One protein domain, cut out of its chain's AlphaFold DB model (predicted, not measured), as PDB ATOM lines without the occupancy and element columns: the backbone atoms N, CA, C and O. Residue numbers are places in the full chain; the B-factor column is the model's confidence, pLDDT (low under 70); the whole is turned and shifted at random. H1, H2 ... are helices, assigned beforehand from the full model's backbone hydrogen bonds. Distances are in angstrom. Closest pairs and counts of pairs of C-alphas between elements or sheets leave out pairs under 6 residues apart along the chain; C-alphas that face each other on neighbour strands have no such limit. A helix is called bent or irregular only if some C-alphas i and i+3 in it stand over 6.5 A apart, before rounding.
ATOM      1  N   ASN A 293     219.558 285.845 251.610       50.94
ATOM      2  CA  ASN A 293     219.535 286.145 253.040       50.94
ATOM      3  C   ASN A 293     220.991 286.253 253.523       50.94
ATOM      4  O   ASN A 293     221.637 285.213 253.594       50.94
ATOM      5  N   PRO A 294     221.507 287.444 253.897       60.19
ATOM      6  CA  PRO A 294     222.891 287.626 254.347       60.19
ATOM      7  C   PRO A 294     223.213 286.878 255.650       60.19
ATOM      8  O   PRO A 294     224.346 286.919 256.105       60.19
ATOM      9  N   LYS A 295     222.228 286.207 256.264       64.44
ATOM     10  CA  LYS A 295     222.407 285.340 257.434       64.44
ATOM     11  C   LYS A 295     222.913 283.935 257.071       64.44
ATOM     12  O   LYS A 295     223.594 283.317 257.884       64.44
ATOM     13  N   TYR A 296     222.585 283.429 255.879       71.94
ATOM     14  CA  TYR A 296     222.937 282.068 255.471       71.94
ATOM     15  C   TYR A 296     224.005 282.064 254.380       71.94
ATOM     16  O   TYR A 296     223.998 282.902 253.475       71.94
ATOM     17  N   ASN A 297     224.878 281.065 254.430       78.44
ATOM     18  CA  ASN A 297     225.898 280.834 253.430       78.44
ATOM     19  C   ASN A 297     225.238 280.320 252.146       78.44
ATOM     20  O   ASN A 297     224.908 279.138 252.012       78.44
ATOM     21  N   ALA A 298     225.039 281.237 251.196       74.38
ATOM     22  CA  ALA A 298     224.374 280.962 249.926       74.38
ATOM     23  C   ALA A 298     225.049 279.818 249.153       74.38
ATOM     24  O   ALA A 298     224.359 279.040 248.503       74.38
ATOM     25  N   ARG A 299     226.376 279.653 249.270       77.06
ATOM     26  CA  ARG A 299     227.117 278.571 248.606       77.06
ATOM     27  C   ARG A 299     226.726 277.197 249.152       77.06
ATOM     28  O   ARG A 299     226.470 276.288 248.367       77.06
ATOM     29  N   LEU A 300     226.648 277.046 250.475       74.12
ATOM     30  CA  LEU A 300     226.261 275.781 251.114       74.12
ATOM     31  C   LEU A 300     224.776 275.465 250.890       74.12
ATOM     32  O   LEU A 300     224.432 274.332 250.557       74.12
ATOM     33  N   VAL A 301     223.906 276.473 250.995       76.88
ATOM     34  CA  VAL A 301     222.461 276.316 250.760       76.88
ATOM     35  C   VAL A 301     222.165 275.952 249.303       76.88
ATOM     36  O   VAL A 301     221.330 275.086 249.050       76.88
ATOM     37  N   ASN A 302     222.863 276.560 248.340       77.44
ATOM     38  CA  ASN A 302     222.690 276.232 246.925       77.44
ATOM     39  C   ASN A 302     223.186 274.815 246.607       77.44
ATOM     40  O   ASN A 302     222.529 274.112 245.846       77.44
ATOM     41  N   ARG A 303     224.277 274.349 247.238       72.38
ATOM     42  CA  ARG A 303     224.735 272.957 247.081       72.38
ATOM     43  C   ARG A 303     223.714 271.952 247.608       72.38
ATOM     44  O   ARG A 303     223.448 270.983 246.910       72.38
ATOM     45  N   LEU A 304     223.107 272.204 248.771       73.94
ATOM     46  CA  LEU A 304     222.023 271.366 249.304       73.94
ATOM     47  C   LEU A 304     220.773 271.339 248.416       73.94
ATOM     48  O   LEU A 304     220.117 270.306 248.320       73.94
ATOM     49  N   ARG A 305     220.416 272.469 247.791       69.69
ATOM     50  CA  ARG A 305     219.240 272.572 246.908       69.69
ATOM     51  C   ARG A 305     219.441 271.880 245.552       69.69
ATOM     52  O   ARG A 305     218.451 271.629 244.873       69.69
ATOM     53  N   GLY A 306     220.684 271.524 245.220       58.41
ATOM     54  CA  GLY A 306     221.061 270.722 244.060       58.41
ATOM     55  C   GLY A 306     221.665 271.550 242.925       58.41
ATOM     56  O   GLY A 306     221.116 272.572 242.522       58.41
ATOM     57  N   ASN A 307     222.791 271.071 242.388       52.78
ATOM     58  CA  ASN A 307     223.169 271.338 241.002       52.78
ATOM     59  C   ASN A 307     222.417 270.331 240.123       52.78
ATOM     60  O   ASN A 307     222.503 269.129 240.378       52.78
ATOM     61  N   ASP A 308     221.740 270.819 239.084       42.34
ATOM     62  CA  ASP A 308     221.071 270.052 238.021       42.34
ATOM     63  C   ASP A 308     222.072 269.300 237.114       42.34
ATOM     64  O   ASP A 308     222.052 269.423 235.891       42.34
ATOM     65  N   LEU A 309     222.998 268.537 237.692       47.09
ATOM     66  CA  LEU A 309     223.802 267.581 236.941       47.09
ATOM     67  C   LEU A 309     223.181 266.207 237.164       47.09
ATOM     68  O   LEU A 309     223.230 265.673 238.273       47.09
ATOM     69  N   GLU A 310     222.572 265.655 236.114       48.38
ATOM     70  CA  GLU A 310     222.137 264.259 236.045       48.38
ATOM     71  C   GLU A 310     223.348 263.347 236.298       48.38
ATOM     72  O   GLU A 310     224.100 262.975 235.401       48.38
ATOM     73  N   SER A 311     223.595 263.035 237.569       52.50
ATOM     74  CA  SER A 311     224.687 262.170 237.989       52.50
ATOM     75  C   SER A 311     224.304 260.716 237.736       52.50
ATOM     76  O   SER A 311     223.284 260.254 238.255       52.50
ATOM     77  N   VAL A 312     225.146 259.966 237.029       53.03
ATOM     78  CA  VAL A 312     225.126 258.499 237.073       53.03
ATOM     79  C   VAL A 312     225.462 258.090 238.510       53.03
ATOM     80  O   VAL A 312     226.596 258.244 238.962       53.03
ATOM     81  N   ARG A 313     224.446 257.665 239.268       59.12
ATOM     82  CA  ARG A 313     224.592 257.267 240.673       59.12
ATOM     83  C   ARG A 313     224.997 255.802 240.736       59.12
ATOM     84  O   ARG A 313     224.212 254.934 240.362       59.12
ATOM     85  N   PHE A 314     226.201 255.539 241.225       67.19
ATOM     86  CA  PHE A 314     226.569 254.212 241.707       67.19
ATOM     87  C   PHE A 314     226.066 254.030 243.143       67.19
ATOM     88  O   PHE A 314     225.845 255.004 243.860       67.19
ATOM     89  N   ASP A 315     225.854 252.778 243.548       79.50
ATOM     90  CA  ASP A 315     225.419 252.447 244.905       79.50
ATOM     91  C   ASP A 315     226.489 252.861 245.933       79.50
ATOM     92  O   ASP A 315     227.642 252.415 245.873       79.50
ATOM     93  N   ASP A 316     226.116 253.716 246.885       83.44
ATOM     94  CA  ASP A 316     227.025 254.234 247.915       83.44
ATOM     95  C   ASP A 316     227.556 253.104 248.810       83.44
ATOM     96  O   ASP A 316     228.725 253.095 249.197       83.44
ATOM     97  N   ALA A 317     226.740 252.071 249.051       85.38
ATOM     98  CA  ALA A 317     227.148 250.901 249.824       85.38
ATOM     99  C   ALA A 317     228.251 250.090 249.120       85.38
ATOM    100  O   ALA A 317     229.079 249.441 249.768       85.38
ATOM    101  N   PHE A 318     228.294 250.110 247.786       84.50
ATOM    102  CA  PHE A 318     229.393 249.516 247.029       84.50
ATOM    103  C   PHE A 318     230.680 250.337 247.187       84.50
ATOM    104  O   PHE A 318     231.717 249.773 247.543       84.50
ATOM    105  N   CYS A 319     230.603 251.660 247.025       86.06
ATOM    106  CA  CYS A 319     231.752 252.552 247.205       86.06
ATOM    107  C   CYS A 319     232.307 252.483 248.639       86.06
ATOM    108  O   CYS A 319     233.519 252.426 248.839       86.06
ATOM    109  N   ALA A 320     231.433 252.389 249.645       88.19
ATOM    110  CA  ALA A 320     231.820 252.230 251.044       88.19
ATOM    111  C   ALA A 320     232.581 250.925 251.297       88.19
ATOM    112  O   ALA A 320     233.588 250.927 252.003       88.19
ATOM    113  N   ARG A 321     232.152 249.814 250.682       87.50
ATOM    114  CA  ARG A 321     232.875 248.534 250.755       87.50
ATOM    115  C   ARG A 321     234.243 248.614 250.085       87.50
ATOM    116  O   ARG A 321     235.208 248.058 250.610       87.50
ATOM    117  N   LEU A 322     234.347 249.339 248.973       84.62
ATOM    118  CA  LEU A 322     235.622 249.547 248.296       84.62
ATOM    119  C   LEU A 322     236.595 250.331 249.191       84.62
ATOM    120  O   LEU A 322     237.712 249.871 249.415       84.62
ATOM    121  N   PHE A 323     236.149 251.431 249.806       87.62
ATOM    122  CA  PHE A 323     236.961 252.182 250.774       87.62
ATOM    123  C   PHE A 323     237.290 251.391 252.048       87.62
ATOM    124  O   PHE A 323     238.389 251.551 252.584       87.62
ATOM    125  N   ALA A 324     236.400 250.502 252.498       86.31
ATOM    126  CA  ALA A 324     236.644 249.618 253.642       86.31
ATOM    127  C   ALA A 324     237.697 248.538 253.342       86.31
ATOM    128  O   ALA A 324     238.326 248.002 254.257       86.31
ATOM    129  N   THR A 325     237.910 248.213 252.065       86.94
ATOM    130  CA  THR A 325     238.848 247.172 251.650       86.94
ATOM    131  C   THR A 325     240.286 247.643 251.874       86.94
ATOM    132  O   THR A 325     240.803 248.507 251.165       86.94
ATOM    133  N   ARG A 326     240.964 247.045 252.861       79.19
ATOM    134  CA  ARG A 326     242.335 247.417 253.261       79.19
ATOM    135  C   ARG A 326     243.410 247.135 252.202       79.19
ATOM    136  O   ARG A 326     244.510 247.656 252.332       79.19
ATOM    137  N   ALA A 327     243.096 246.362 251.161       77.25
ATOM    138  CA  ALA A 327     244.054 245.929 250.140       77.25
ATOM    139  C   ALA A 327     244.635 247.069 249.279       77.25
ATOM    140  O   ALA A 327     245.756 246.946 248.801       77.25
ATOM    141  N   PHE A 328     243.909 248.179 249.097       82.75
ATOM    142  CA  PHE A 328     244.330 249.295 248.235       82.75
ATOM    143  C   PHE A 328     244.266 250.620 248.983       82.75
ATOM    144  O   PHE A 328     243.267 250.835 249.669       82.75
ATOM    145  N   PRO A 329     245.260 251.521 248.881       84.62
ATOM    146  CA  PRO A 329     245.210 252.810 249.563       84.62
ATOM    147  C   PRO A 329     244.079 253.698 249.004       84.62
ATOM    148  O   PRO A 329     243.681 253.524 247.847       84.62
ATOM    149  N   PRO A 330     243.566 254.671 249.787       85.19
ATOM    150  CA  PRO A 330     242.450 255.525 249.371       85.19
ATOM    151  C   PRO A 330     242.647 256.213 248.013       85.19
ATOM    152  O   PRO A 330     241.716 256.221 247.216       85.19
ATOM    153  N   ALA A 331     243.855 256.694 247.702       83.94
ATOM    154  CA  ALA A 331     244.176 257.310 246.407       83.94
ATOM    155  C   ALA A 331     243.947 256.369 245.209       83.94
ATOM    156  O   ALA A 331     243.363 256.758 244.201       83.94
ATOM    157  N   THR A 332     244.369 255.102 245.315       87.88
ATOM    158  CA  THR A 332     244.176 254.101 244.249       87.88
ATOM    159  C   THR A 332     242.699 253.790 244.049       87.88
ATOM    160  O   THR A 332     242.255 253.598 242.920       87.88
ATOM    161  N   ILE A 333     241.927 253.786 245.138       86.06
ATOM    162  CA  ILE A 333     240.478 253.594 245.090       86.06
ATOM    163  C   ILE A 333     239.800 254.786 244.405       86.06
ATOM    164  O   ILE A 333     238.943 254.572 243.553       86.06
ATOM    165  N   ILE A 334     240.205 256.019 244.718       86.56
ATOM    166  CA  ILE A 334     239.687 257.242 244.083       86.56
ATOM    167  C   ILE A 334     239.939 257.214 242.569       86.56
ATOM    168  O   ILE A 334     239.005 257.395 241.792       86.56
ATOM    169  N   ASN A 335     241.163 256.886 242.146       84.38
ATOM    170  CA  ASN A 335     241.502 256.764 240.725       84.38
ATOM    171  C   ASN A 335     240.725 255.630 240.038       84.38
ATOM    172  O   ASN A 335     240.257 255.793 238.913       84.38
ATOM    173  N   GLY A 336     240.534 254.498 240.722       83.94
ATOM    174  CA  GLY A 336     239.709 253.396 240.227       83.94
ATOM    175  C   GLY A 336     238.238 253.787 240.057       83.94
ATOM    176  O   GLY A 336     237.629 253.460 239.044       83.94
ATOM    177  N   LEU A 337     237.671 254.542 241.001       84.62
ATOM    178  CA  LEU A 337     236.301 255.063 240.912       84.62
ATOM    179  C   LEU A 337     236.153 256.087 239.778       84.62
ATOM    180  O   LEU A 337     235.141 256.073 239.075       84.62
ATOM    181  N   ALA A 338     237.171 256.918 239.550       84.12
ATOM    182  CA  ALA A 338     237.209 257.847 238.425       84.12
ATOM    183  C   ALA A 338     237.248 257.111 237.075       84.12
ATOM    184  O   ALA A 338     236.489 257.449 236.169       84.12
ATOM    185  N   MET A 339     238.053 256.045 236.955       81.00
ATOM    186  CA  MET A 339     238.091 255.192 235.755       81.00
ATOM    187  C   MET A 339     236.755 254.490 235.480       81.00
ATOM    188  O   MET A 339     236.391 254.285 234.325       81.00
ATOM    189  N   VAL A 340     236.014 254.138 236.533       81.00
ATOM    190  CA  VAL A 340     234.678 253.524 236.439       81.00
ATOM    191  C   VAL A 340     233.583 254.559 236.114       81.00
ATOM    192  O   VAL A 340     232.462 254.185 235.772       81.00
ATOM    193  N   GLY A 341     233.898 255.860 236.154       75.88
ATOM    194  CA  GLY A 341     232.964 256.944 235.838       75.88
ATOM    195  C   GLY A 341     232.031 257.316 236.994       75.88
ATOM    196  O   GLY A 341     230.892 257.729 236.766       75.88
ATOM    197  N   VAL A 342     232.473 257.138 238.244       81.06
ATOM    198  CA  VAL A 342     231.697 257.538 239.426       81.06
ATOM    199  C   VAL A 342     231.769 259.052 239.607       81.06
ATOM    200  O   VAL A 342     232.790 259.591 240.013       81.06
ATOM    201  N   ASN A 343     230.655 259.743 239.370       80.00
ATOM    202  CA  ASN A 343     230.607 261.210 239.448       80.00
ATOM    203  C   ASN A 343     230.266 261.741 240.853       80.00
ATOM    204  O   ASN A 343     230.492 262.919 241.144       80.00
ATOM    205  N   GLN A 344     229.669 260.903 241.712       81.19
ATOM    206  CA  GLN A 344     229.215 261.276 243.055       81.19
ATOM    207  C   GLN A 344     229.498 260.190 244.097       81.19
ATOM    208  O   GLN A 344     229.189 259.024 243.866       81.19
ATOM    209  N   ILE A 345     230.022 260.595 245.258       84.31
ATOM    210  CA  ILE A 345     230.193 259.751 246.452       84.31
ATOM    211  C   ILE A 345     229.163 260.143 247.511       84.31
ATOM    212  O   ILE A 345     228.990 261.330 247.800       84.31
ATOM    213  N   GLY A 346     228.501 259.150 248.105       84.62
ATOM    214  CA  GLY A 346     227.535 259.353 249.175       84.62
ATOM    215  C   GLY A 346     228.154 259.382 250.582       84.62
ATOM    216  O   GLY A 346     229.372 259.257 250.763       84.62
ATOM    217  N   PRO A 347     227.326 259.611 251.614       87.25
ATOM    218  CA  PRO A 347     227.779 259.821 252.985       87.25
ATOM    219  C   PRO A 347     228.393 258.574 253.635       87.25
ATOM    220  O   PRO A 347     229.265 258.714 254.495       87.25
ATOM    221  N   GLN A 348     227.984 257.360 253.252       88.19
ATOM    222  CA  GLN A 348     228.505 256.131 253.850       88.19
ATOM    223  C   GLN A 348     229.923 255.846 253.359       88.19
ATOM    224  O   GLN A 348     230.810 255.562 254.166       88.19
ATOM    225  N   ALA A 349     230.163 255.985 252.054       88.50
ATOM    226  CA  ALA A 349     231.502 255.861 251.494       88.50
ATOM    227  C   ALA A 349     232.437 256.958 252.014       88.50
ATOM    228  O   ALA A 349     233.580 256.669 252.372       88.50
ATOM    229  N   LEU A 350     231.926 258.186 252.155       89.44
ATOM    230  CA  LEU A 350     232.663 259.306 252.734       89.44
ATOM    231  C   LEU A 350     233.073 259.053 254.191       89.44
ATOM    232  O   LEU A 350     234.209 259.333 254.565       89.44
ATOM    233  N   ARG A 351     232.172 258.496 255.012       88.62
ATOM    234  CA  ARG A 351     232.470 258.142 256.408       88.62
ATOM    235  C   ARG A 351     233.596 257.115 256.494       88.62
ATOM    236  O   ARG A 351     234.507 257.283 257.300       88.62
ATOM    237  N   VAL A 352     233.548 256.073 255.661       88.56
ATOM    238  CA  VAL A 352     234.578 255.024 255.640       88.56
ATOM    239  C   VAL A 352     235.917 255.582 255.158       88.56
ATOM    240  O   VAL A 352     236.939 255.332 255.794       88.56
ATOM    241  N   LEU A 353     235.912 256.390 254.095       89.00
ATOM    242  CA  LEU A 353     237.099 257.095 253.611       89.00
ATOM    243  C   LEU A 353     237.736 257.939 254.725       89.00
ATOM    244  O   LEU A 353     238.919 257.777 255.011       89.00
ATOM    245  N   ALA A 354     236.943 258.777 255.393       87.25
ATOM    246  CA  ALA A 354     237.413 259.662 256.454       87.25
ATOM    247  C   ALA A 354     237.873 258.912 257.716       87.25
ATOM    248  O   ALA A 354     238.798 259.346 258.393       87.25
ATOM    249  N   SER A 355     237.273 257.758 258.030       87.50
ATOM    250  CA  SER A 355     237.746 256.895 259.125       87.50
ATOM    251  C   SER A 355     239.071 256.196 258.815       87.50
ATOM    252  O   SER A 355     239.762 255.751 259.723       87.50
ATOM    253  N   ARG A 356     239.421 256.080 257.530       85.81
ATOM    254  CA  ARG A 356     240.619 255.385 257.059       85.81
ATOM    255  C   ARG A 356     241.819 256.319 256.892       85.81
ATOM    256  O   ARG A 356     242.953 255.851 256.821       85.81
ATOM    257  N   THR A 357     241.583 257.621 256.791       83.81
ATOM    258  CA  THR A 357     242.641 258.629 256.722       83.81
ATOM    259  C   THR A 357     243.233 258.862 258.105       83.81
ATOM    260  O   THR A 357     242.690 259.631 258.897       83.81
ATOM    261  N   GLU A 358     244.350 258.194 258.388       78.94
ATOM    262  CA  GLU A 358     245.162 258.420 259.582       78.94
ATOM    263  C   GLU A 358     246.557 258.916 259.161       78.94
ATOM    264  O   GLU A 358     247.220 258.228 258.381       78.94
ATOM    265  N   PRO A 359     247.024 260.079 259.656       82.25
ATOM    266  CA  PRO A 359     246.322 261.046 260.513       82.25
ATOM    267  C   PRO A 359     245.158 261.784 259.813       82.25
ATOM    268  O   PRO A 359     245.163 261.984 258.598       82.25
ATOM    269  N   ILE A 360     244.169 262.228 260.608       84.62
ATOM    270  CA  ILE A 360     242.955 262.946 260.145       84.62
ATOM    271  C   ILE A 360     243.318 264.260 259.419       84.62
ATOM    272  O   ILE A 360     242.556 264.761 258.595       84.62
ATOM    273  N   GLU A 361     244.517 264.786 259.666       86.81
ATOM    274  CA  GLU A 361     245.061 265.989 259.033       86.81
ATOM    275  C   GLU A 361     245.236 265.868 257.512       86.81
ATOM    276  O   GLU A 361     245.177 266.886 256.831       86.81
ATOM    277  N   HIS A 362     245.364 264.652 256.963       86.38
ATOM    278  CA  HIS A 362     245.429 264.423 255.510       86.38
ATOM    279  C   HIS A 362     244.049 264.320 254.842       86.38
ATOM    280  O   HIS A 362     243.948 264.129 253.629       86.38
ATOM    281  N   LEU A 363     242.953 264.432 255.596       87.62
ATOM    282  CA  LEU A 363     241.601 264.394 255.038       87.62
ATOM    283  C   LEU A 363     241.314 265.524 254.015       87.62
ATOM    284  O   LEU A 363     240.684 265.230 252.995       87.62
ATOM    285  N   PRO A 364     241.799 266.774 254.188       88.06
ATOM    286  CA  PRO A 364     241.694 267.818 253.168       88.06
ATOM    287  C   PRO A 364     242.379 267.440 251.848       88.06
ATOM    288  O   PRO A 364     241.833 267.730 250.784       88.06
ATOM    289  N   GLU A 365     243.525 266.749 251.900       87.69
ATOM    290  CA  GLU A 365     244.227 266.256 250.705       87.69
ATOM    291  C   GLU A 365     243.362 265.240 249.955       87.69
ATOM    292  O   GLU A 365     243.220 265.319 248.739       87.69
ATOM    293  N   ARG A 366     242.677 264.340 250.673       86.19
ATOM    294  CA  ARG A 366     241.747 263.387 250.044       86.19
ATOM    295  C   ARG A 366     240.527 264.062 249.428       86.19
ATOM    296  O   ARG A 366     240.021 263.594 248.413       86.19
ATOM    297  N   PHE A 367     240.060 265.174 249.994       87.94
ATOM    298  CA  PHE A 367     239.017 265.984 249.358       87.94
ATOM    299  C   PHE A 367     239.513 266.734 248.122       87.94
ATOM    300  O   PHE A 367     238.716 266.943 247.205       87.94
ATOM    301  N   ALA A 368     240.791 267.114 248.065       86.12
ATOM    302  CA  ALA A 368     241.402 267.649 246.853       86.12
ATOM    303  C   ALA A 368     241.509 266.566 245.768       86.12
ATOM    304  O   ALA A 368     240.996 266.775 244.675       86.12
ATOM    305  N   GLU A 369     242.023 265.377 246.105       88.31
ATOM    306  CA  GLU A 369     242.118 264.230 245.186       88.31
ATOM    307  C   GLU A 369     240.752 263.838 244.598       88.31
ATOM    308  O   GLU A 369     240.630 263.609 243.399       88.31
ATOM    309  N   LEU A 370     239.690 263.813 245.416       86.81
ATOM    310  CA  LEU A 370     238.329 263.552 244.931       86.81
ATOM    311  C   LEU A 370     237.845 264.614 243.936       86.81
ATOM    312  O   LEU A 370     237.234 264.276 242.923       86.81
ATOM    313  N   LYS A 371     238.128 265.892 244.207       85.00
ATOM    314  CA  LYS A 371     237.749 267.003 243.322       85.00
ATOM    315  C   LYS A 371     238.537 266.978 242.014       85.00
ATOM    316  O   LYS A 371     237.946 267.215 240.965       85.00
ATOM    317  N   GLU A 372     239.830 266.673 242.071       86.88
ATOM    318  CA  GLU A 372     240.706 266.522 240.902       86.88
ATOM    319  C   GLU A 372     240.288 265.337 240.029       86.88
ATOM    320  O   GLU A 372     240.261 265.446 238.805       86.88
ATOM    321  N   ALA A 373     239.856 264.241 240.652       83.19
ATOM    322  CA  ALA A 373     239.303 263.072 239.980       83.19
ATOM    323  C   ALA A 373     237.892 263.296 239.386       83.19
ATOM    324  O   ALA A 373     237.315 262.375 238.810       83.19
ATOM    325  N   GLY A 374     237.314 264.497 239.528       78.31
ATOM    326  CA  GLY A 374     235.973 264.828 239.035       78.31
ATOM    327  C   GLY A 374     234.828 264.236 239.865       78.31
ATOM    328  O   GLY A 374     233.673 264.281 239.443       78.31
ATOM    329  N   ILE A 375     235.124 263.705 241.053       83.69
ATOM    330  CA  ILE A 375     234.153 263.061 241.934       83.69
ATOM    331  C   ILE A 375     233.600 264.091 242.922       83.69
ATOM    332  O   ILE A 375     234.293 264.605 243.801       83.69
ATOM    333  N   SER A 376     232.311 264.392 242.802       82.12
ATOM    334  CA  SER A 376     231.626 265.319 243.704       82.12
ATOM    335  C   SER A 376     231.070 264.614 244.948       82.12
ATOM    336  O   SER A 376     230.685 263.449 244.917       82.12
ATOM    337  N   LEU A 377     231.014 265.318 246.077       83.75
ATOM    338  CA  LEU A 377     230.339 264.810 247.276       83.75
ATOM    339  C   LEU A 377     228.823 264.998 247.133       83.75
ATOM    340  O   LEU A 377     228.376 266.078 246.732       83.75
ATOM    341  N   GLN A 378     228.040 263.978 247.496       81.06
ATOM    342  CA  GLN A 378     226.584 264.080 247.604       81.06
ATOM    343  C   GLN A 378     226.220 265.246 248.524       81.06
ATOM    344  O   GLN A 378     226.826 265.418 249.577       81.06
ATOM    345  N   ALA A 379     225.229 266.046 248.144       75.81
ATOM    346  CA  ALA A 379     224.809 267.205 248.919       75.81
ATOM    347  C   ALA A 379     223.880 266.811 250.084       75.81
ATOM    348  O   ALA A 379     222.661 266.888 249.960       75.81
ATOM    349  N   CYS A 380     224.458 266.396 251.211       84.12
ATOM    350  CA  CYS A 380     223.764 266.202 252.490       84.12
ATOM    351  C   CYS A 380     224.449 267.022 253.594       84.12
ATOM    352  O   CYS A 380     225.580 267.487 253.421       84.12
ATOM    353  N   VAL A 381     223.788 267.232 254.738       84.38
ATOM    354  CA  VAL A 381     224.367 268.021 255.840       84.38
ATOM    355  C   VAL A 381     225.641 267.354 256.363       84.38
ATOM    356  O   VAL A 381     226.608 268.051 256.651       84.38
ATOM    357  N   PHE A 382     225.688 266.019 256.408       87.50
ATOM    358  CA  PHE A 382     226.858 265.256 256.855       87.50
ATOM    359  C   PHE A 382     228.113 265.508 256.000       87.50
ATOM    360  O   PHE A 382     229.179 265.817 256.536       87.50
ATOM    361  N   SER A 383     228.004 265.407 254.673       87.19
ATOM    362  CA  SER A 383     229.144 265.600 253.765       87.19
ATOM    363  C   SER A 383     229.617 267.052 253.738       87.19
ATOM    364  O   SER A 383     230.819 267.310 253.742       87.19
ATOM    365  N   LEU A 384     228.678 268.004 253.778       87.56
ATOM    366  CA  LEU A 384     228.984 269.431 253.843       87.56
ATOM    367  C   LEU A 384     229.613 269.821 255.182       87.56
ATOM    368  O   LEU A 384     230.511 270.660 255.199       87.56
ATOM    369  N   ALA A 385     229.174 269.214 256.288       86.88
ATOM    370  CA  ALA A 385     229.762 269.419 257.606       86.88
ATOM    371  C   ALA A 385     231.215 268.940 257.642       86.88
ATOM    372  O   ALA A 385     232.095 269.696 258.047       86.88
ATOM    373  N   LEU A 386     231.484 267.725 257.157       88.06
ATOM    374  CA  LEU A 386     232.848 267.200 257.065       88.06
ATOM    375  C   LEU A 386     233.735 268.069 256.171       88.06
ATOM    376  O   LEU A 386     234.851 268.402 256.560       88.06
ATOM    377  N   GLU A 387     233.248 268.479 255.000       86.75
ATOM    378  CA  GLU A 387     234.005 269.349 254.099       86.75
ATOM    379  C   GLU A 387     234.303 270.719 254.736       86.75
ATOM    380  O   GLU A 387     235.423 271.210 254.621       86.75
ATOM    381  N   LYS A 388     233.338 271.327 255.435       86.44
ATOM    382  CA  LYS A 388     233.527 272.627 256.094       86.44
ATOM    383  C   LYS A 388     234.519 272.534 257.258       86.44
ATOM    384  O   LYS A 388     235.489 273.281 257.282       86.44
ATOM    385  N   PHE A 389     234.330 271.591 258.180       87.56
ATOM    386  CA  PHE A 389     235.170 271.498 259.382       87.56
ATOM    387  C   PHE A 389     236.596 271.028 259.085       87.56
ATOM    388  O   PHE A 389     237.529 271.409 259.785       87.56
ATOM    389  N   THR A 390     236.797 270.249 258.018       87.81
ATOM    390  CA  THR A 390     238.151 269.915 257.542       87.81
ATOM    391  C   THR A 390     238.852 271.105 256.892       87.81
ATOM    392  O   THR A 390     240.053 271.268 257.086       87.81
ATOM    393  N   GLN A 391     238.124 271.965 256.169       86.88
ATOM    394  CA  GLN A 391     238.665 273.221 255.635       86.88
ATOM    395  C   GLN A 391     239.014 274.211 256.752       86.88
ATOM    396  O   GLN A 391     240.048 274.870 256.680       86.88
ATOM    397  N   GLU A 392     238.188 274.271 257.798       83.06
ATOM    398  CA  GLU A 392     238.404 275.093 258.998       83.06
ATOM    399  C   GLU A 392     239.467 274.506 259.950       83.06
ATOM    400  O   GLU A 392     239.840 275.163 260.916       83.06
ATOM    401  N   LYS A 393     239.994 273.301 259.661       85.31
ATOM    402  CA  LYS A 393     240.968 272.543 260.478       85.31
ATOM    403  C   LYS A 393     240.482 272.193 261.895       85.31
ATOM    404  O   LYS A 393     241.281 271.840 262.762       85.31
ATOM    405  N   ASP A 394     239.170 272.176 262.115       83.81
ATOM    406  CA  ASP A 394     238.546 271.800 263.387       83.81
ATOM    407  C   ASP A 394     238.445 270.258 263.508       83.81
ATOM    408  O   ASP A 394     237.369 269.650 263.526       83.81
ATOM    409  N   PHE A 395     239.601 269.584 263.584       85.62
ATOM    410  CA  PHE A 395     239.704 268.115 263.551       85.62
ATOM    411  C   PHE A 395     239.047 267.407 264.744       85.62
ATOM    412  O   PHE A 395     238.609 266.259 264.621       85.62
ATOM    413  N   PHE A 396     238.923 268.081 265.891       85.00
ATOM    414  CA  PHE A 396     238.194 267.559 267.050       85.00
ATOM    415  C   PHE A 396     236.714 267.318 266.720       85.00
ATOM    416  O   PHE A 396     236.152 266.266 267.034       85.00
ATOM    417  N   LEU A 397     236.096 268.266 266.014       85.12
ATOM    418  CA  LEU A 397     234.701 268.191 265.605       85.12
ATOM    419  C   LEU A 397     234.494 267.150 264.498       85.12
ATOM    420  O   LEU A 397     233.538 266.378 264.553       85.12
ATOM    421  N   VAL A 398     235.437 267.060 263.551       87.12
ATOM    422  CA  VAL A 398     235.474 266.000 262.528       87.12
ATOM    423  C   VAL A 398     235.491 264.621 263.190       87.12
ATOM    424  O   VAL A 398     234.662 263.768 262.873       87.12
ATOM    425  N   ARG A 399     236.364 264.416 264.183       86.69
ATOM    426  CA  ARG A 399     236.431 263.164 264.948       86.69
ATOM    427  C   ARG A 399     235.132 262.891 265.712       86.69
ATOM    428  O   ARG A 399     234.656 261.757 265.721       86.69
ATOM    429  N   GLY A 400     234.518 263.923 266.291       85.00
ATOM    430  CA  GLY A 400     233.223 263.828 266.970       85.00
ATOM    431  C   GLY A 400     232.051 263.454 266.051       85.00
ATOM    432  O   GLY A 400     231.103 262.807 266.504       85.00
ATOM    433  N   ILE A 401     232.103 263.831 264.770       87.50
ATOM    434  CA  ILE A 401     231.119 263.444 263.745       87.50
ATOM    435  C   ILE A 401     231.354 262.003 263.280       87.50
ATOM    436  O   ILE A 401     230.403 261.229 263.208       87.50
TER     437      ILE A 401
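This is residues 293 to 401 of the 1095 residues of an uncharacterized protein of Amniculicola lignicola CBS 123094 (UniProt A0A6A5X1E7). Five helices make a compact body: H2 and H4 lie side by side with H6 farther along in a loose row, and H3 and H5, side by side with each other, lie over one side of that row. H7 folds back on H6 as a hairpin, and H1 lies at the far end of the row, beyond H6, with residues 293 to 299 sticking out. The printed part has 109 residues with seven named helices, H1 to H7 in chain order, and no named strand; the class is all helix. The whole is compact, with a radius of gyration of the C-alphas of 13.9 A and spans of 47 by 35 by 22 A, the first of which takes in the arm at H1.

H1, residues 298 to 305, is close but not clearly touching H6, residues 381 to 391; their closest C-alphas, of Leu 300 and Leu 384, are 7.4 A apart. H2, residues 316 to 324, touches H4, residues 347 to 356, the same way at a shallow tilt of 6 degrees, with the closest C-alphas, of Ala 320 and Ala 349, 3.7 A apart. H2 and H3, residues 330 to 339, form a helical hairpin and only just touch, with 3 pairs of C-alphas within 8 A; the closest are those of Phe 323 and Pro 330, 6.6 A apart. H3 touches residues 366 to 370 of H5, residues 360 to 372, the same way at a shallow tilt of 14 degrees, closest at the C-alphas of Ile 334 and Leu 370, 6.5 A apart. H6 is the hub, touching H4, H5 and H7, residues 395 to 401. It only just touches H4, and only at their ends, where the closest C-alphas, of Pro 347 and Ser 383, are 6.0 A apart. H7 forms a helical hairpin with H6 at a shallow tilt of 11 degrees, opposite ways; the closest C-alphas, of Leu 386 and Val 398, are 6.2 A apart. Every O i to N i+4 pair is within hydrogen-bond range in H1, H2, H3, H4, H6 and H7, and 7 of 9 are in H5.

H1 begins at C-alpha 298 (224.374, 280.962, 249.926) and is 10.3 A long. H2 measures 12.1 A, H3 14.3 A, H4 14.2 A and H6 15.2 A from first to last C-alpha. H5 is the longest at 19.7 A and is irregular: C-alphas 361 and 364 are 7.0 A apart. H7, 9.8 A long, ends at C-alpha 401 (231.119, 263.444, 263.745).

The two C-alphas farthest apart, of Asn 293 and Ala 327, are 47.2 A apart. The printed part has no cut and no long link. Its mean pLDDT is 80.7, with residues 293 to 295 and 305 to 314 under 70.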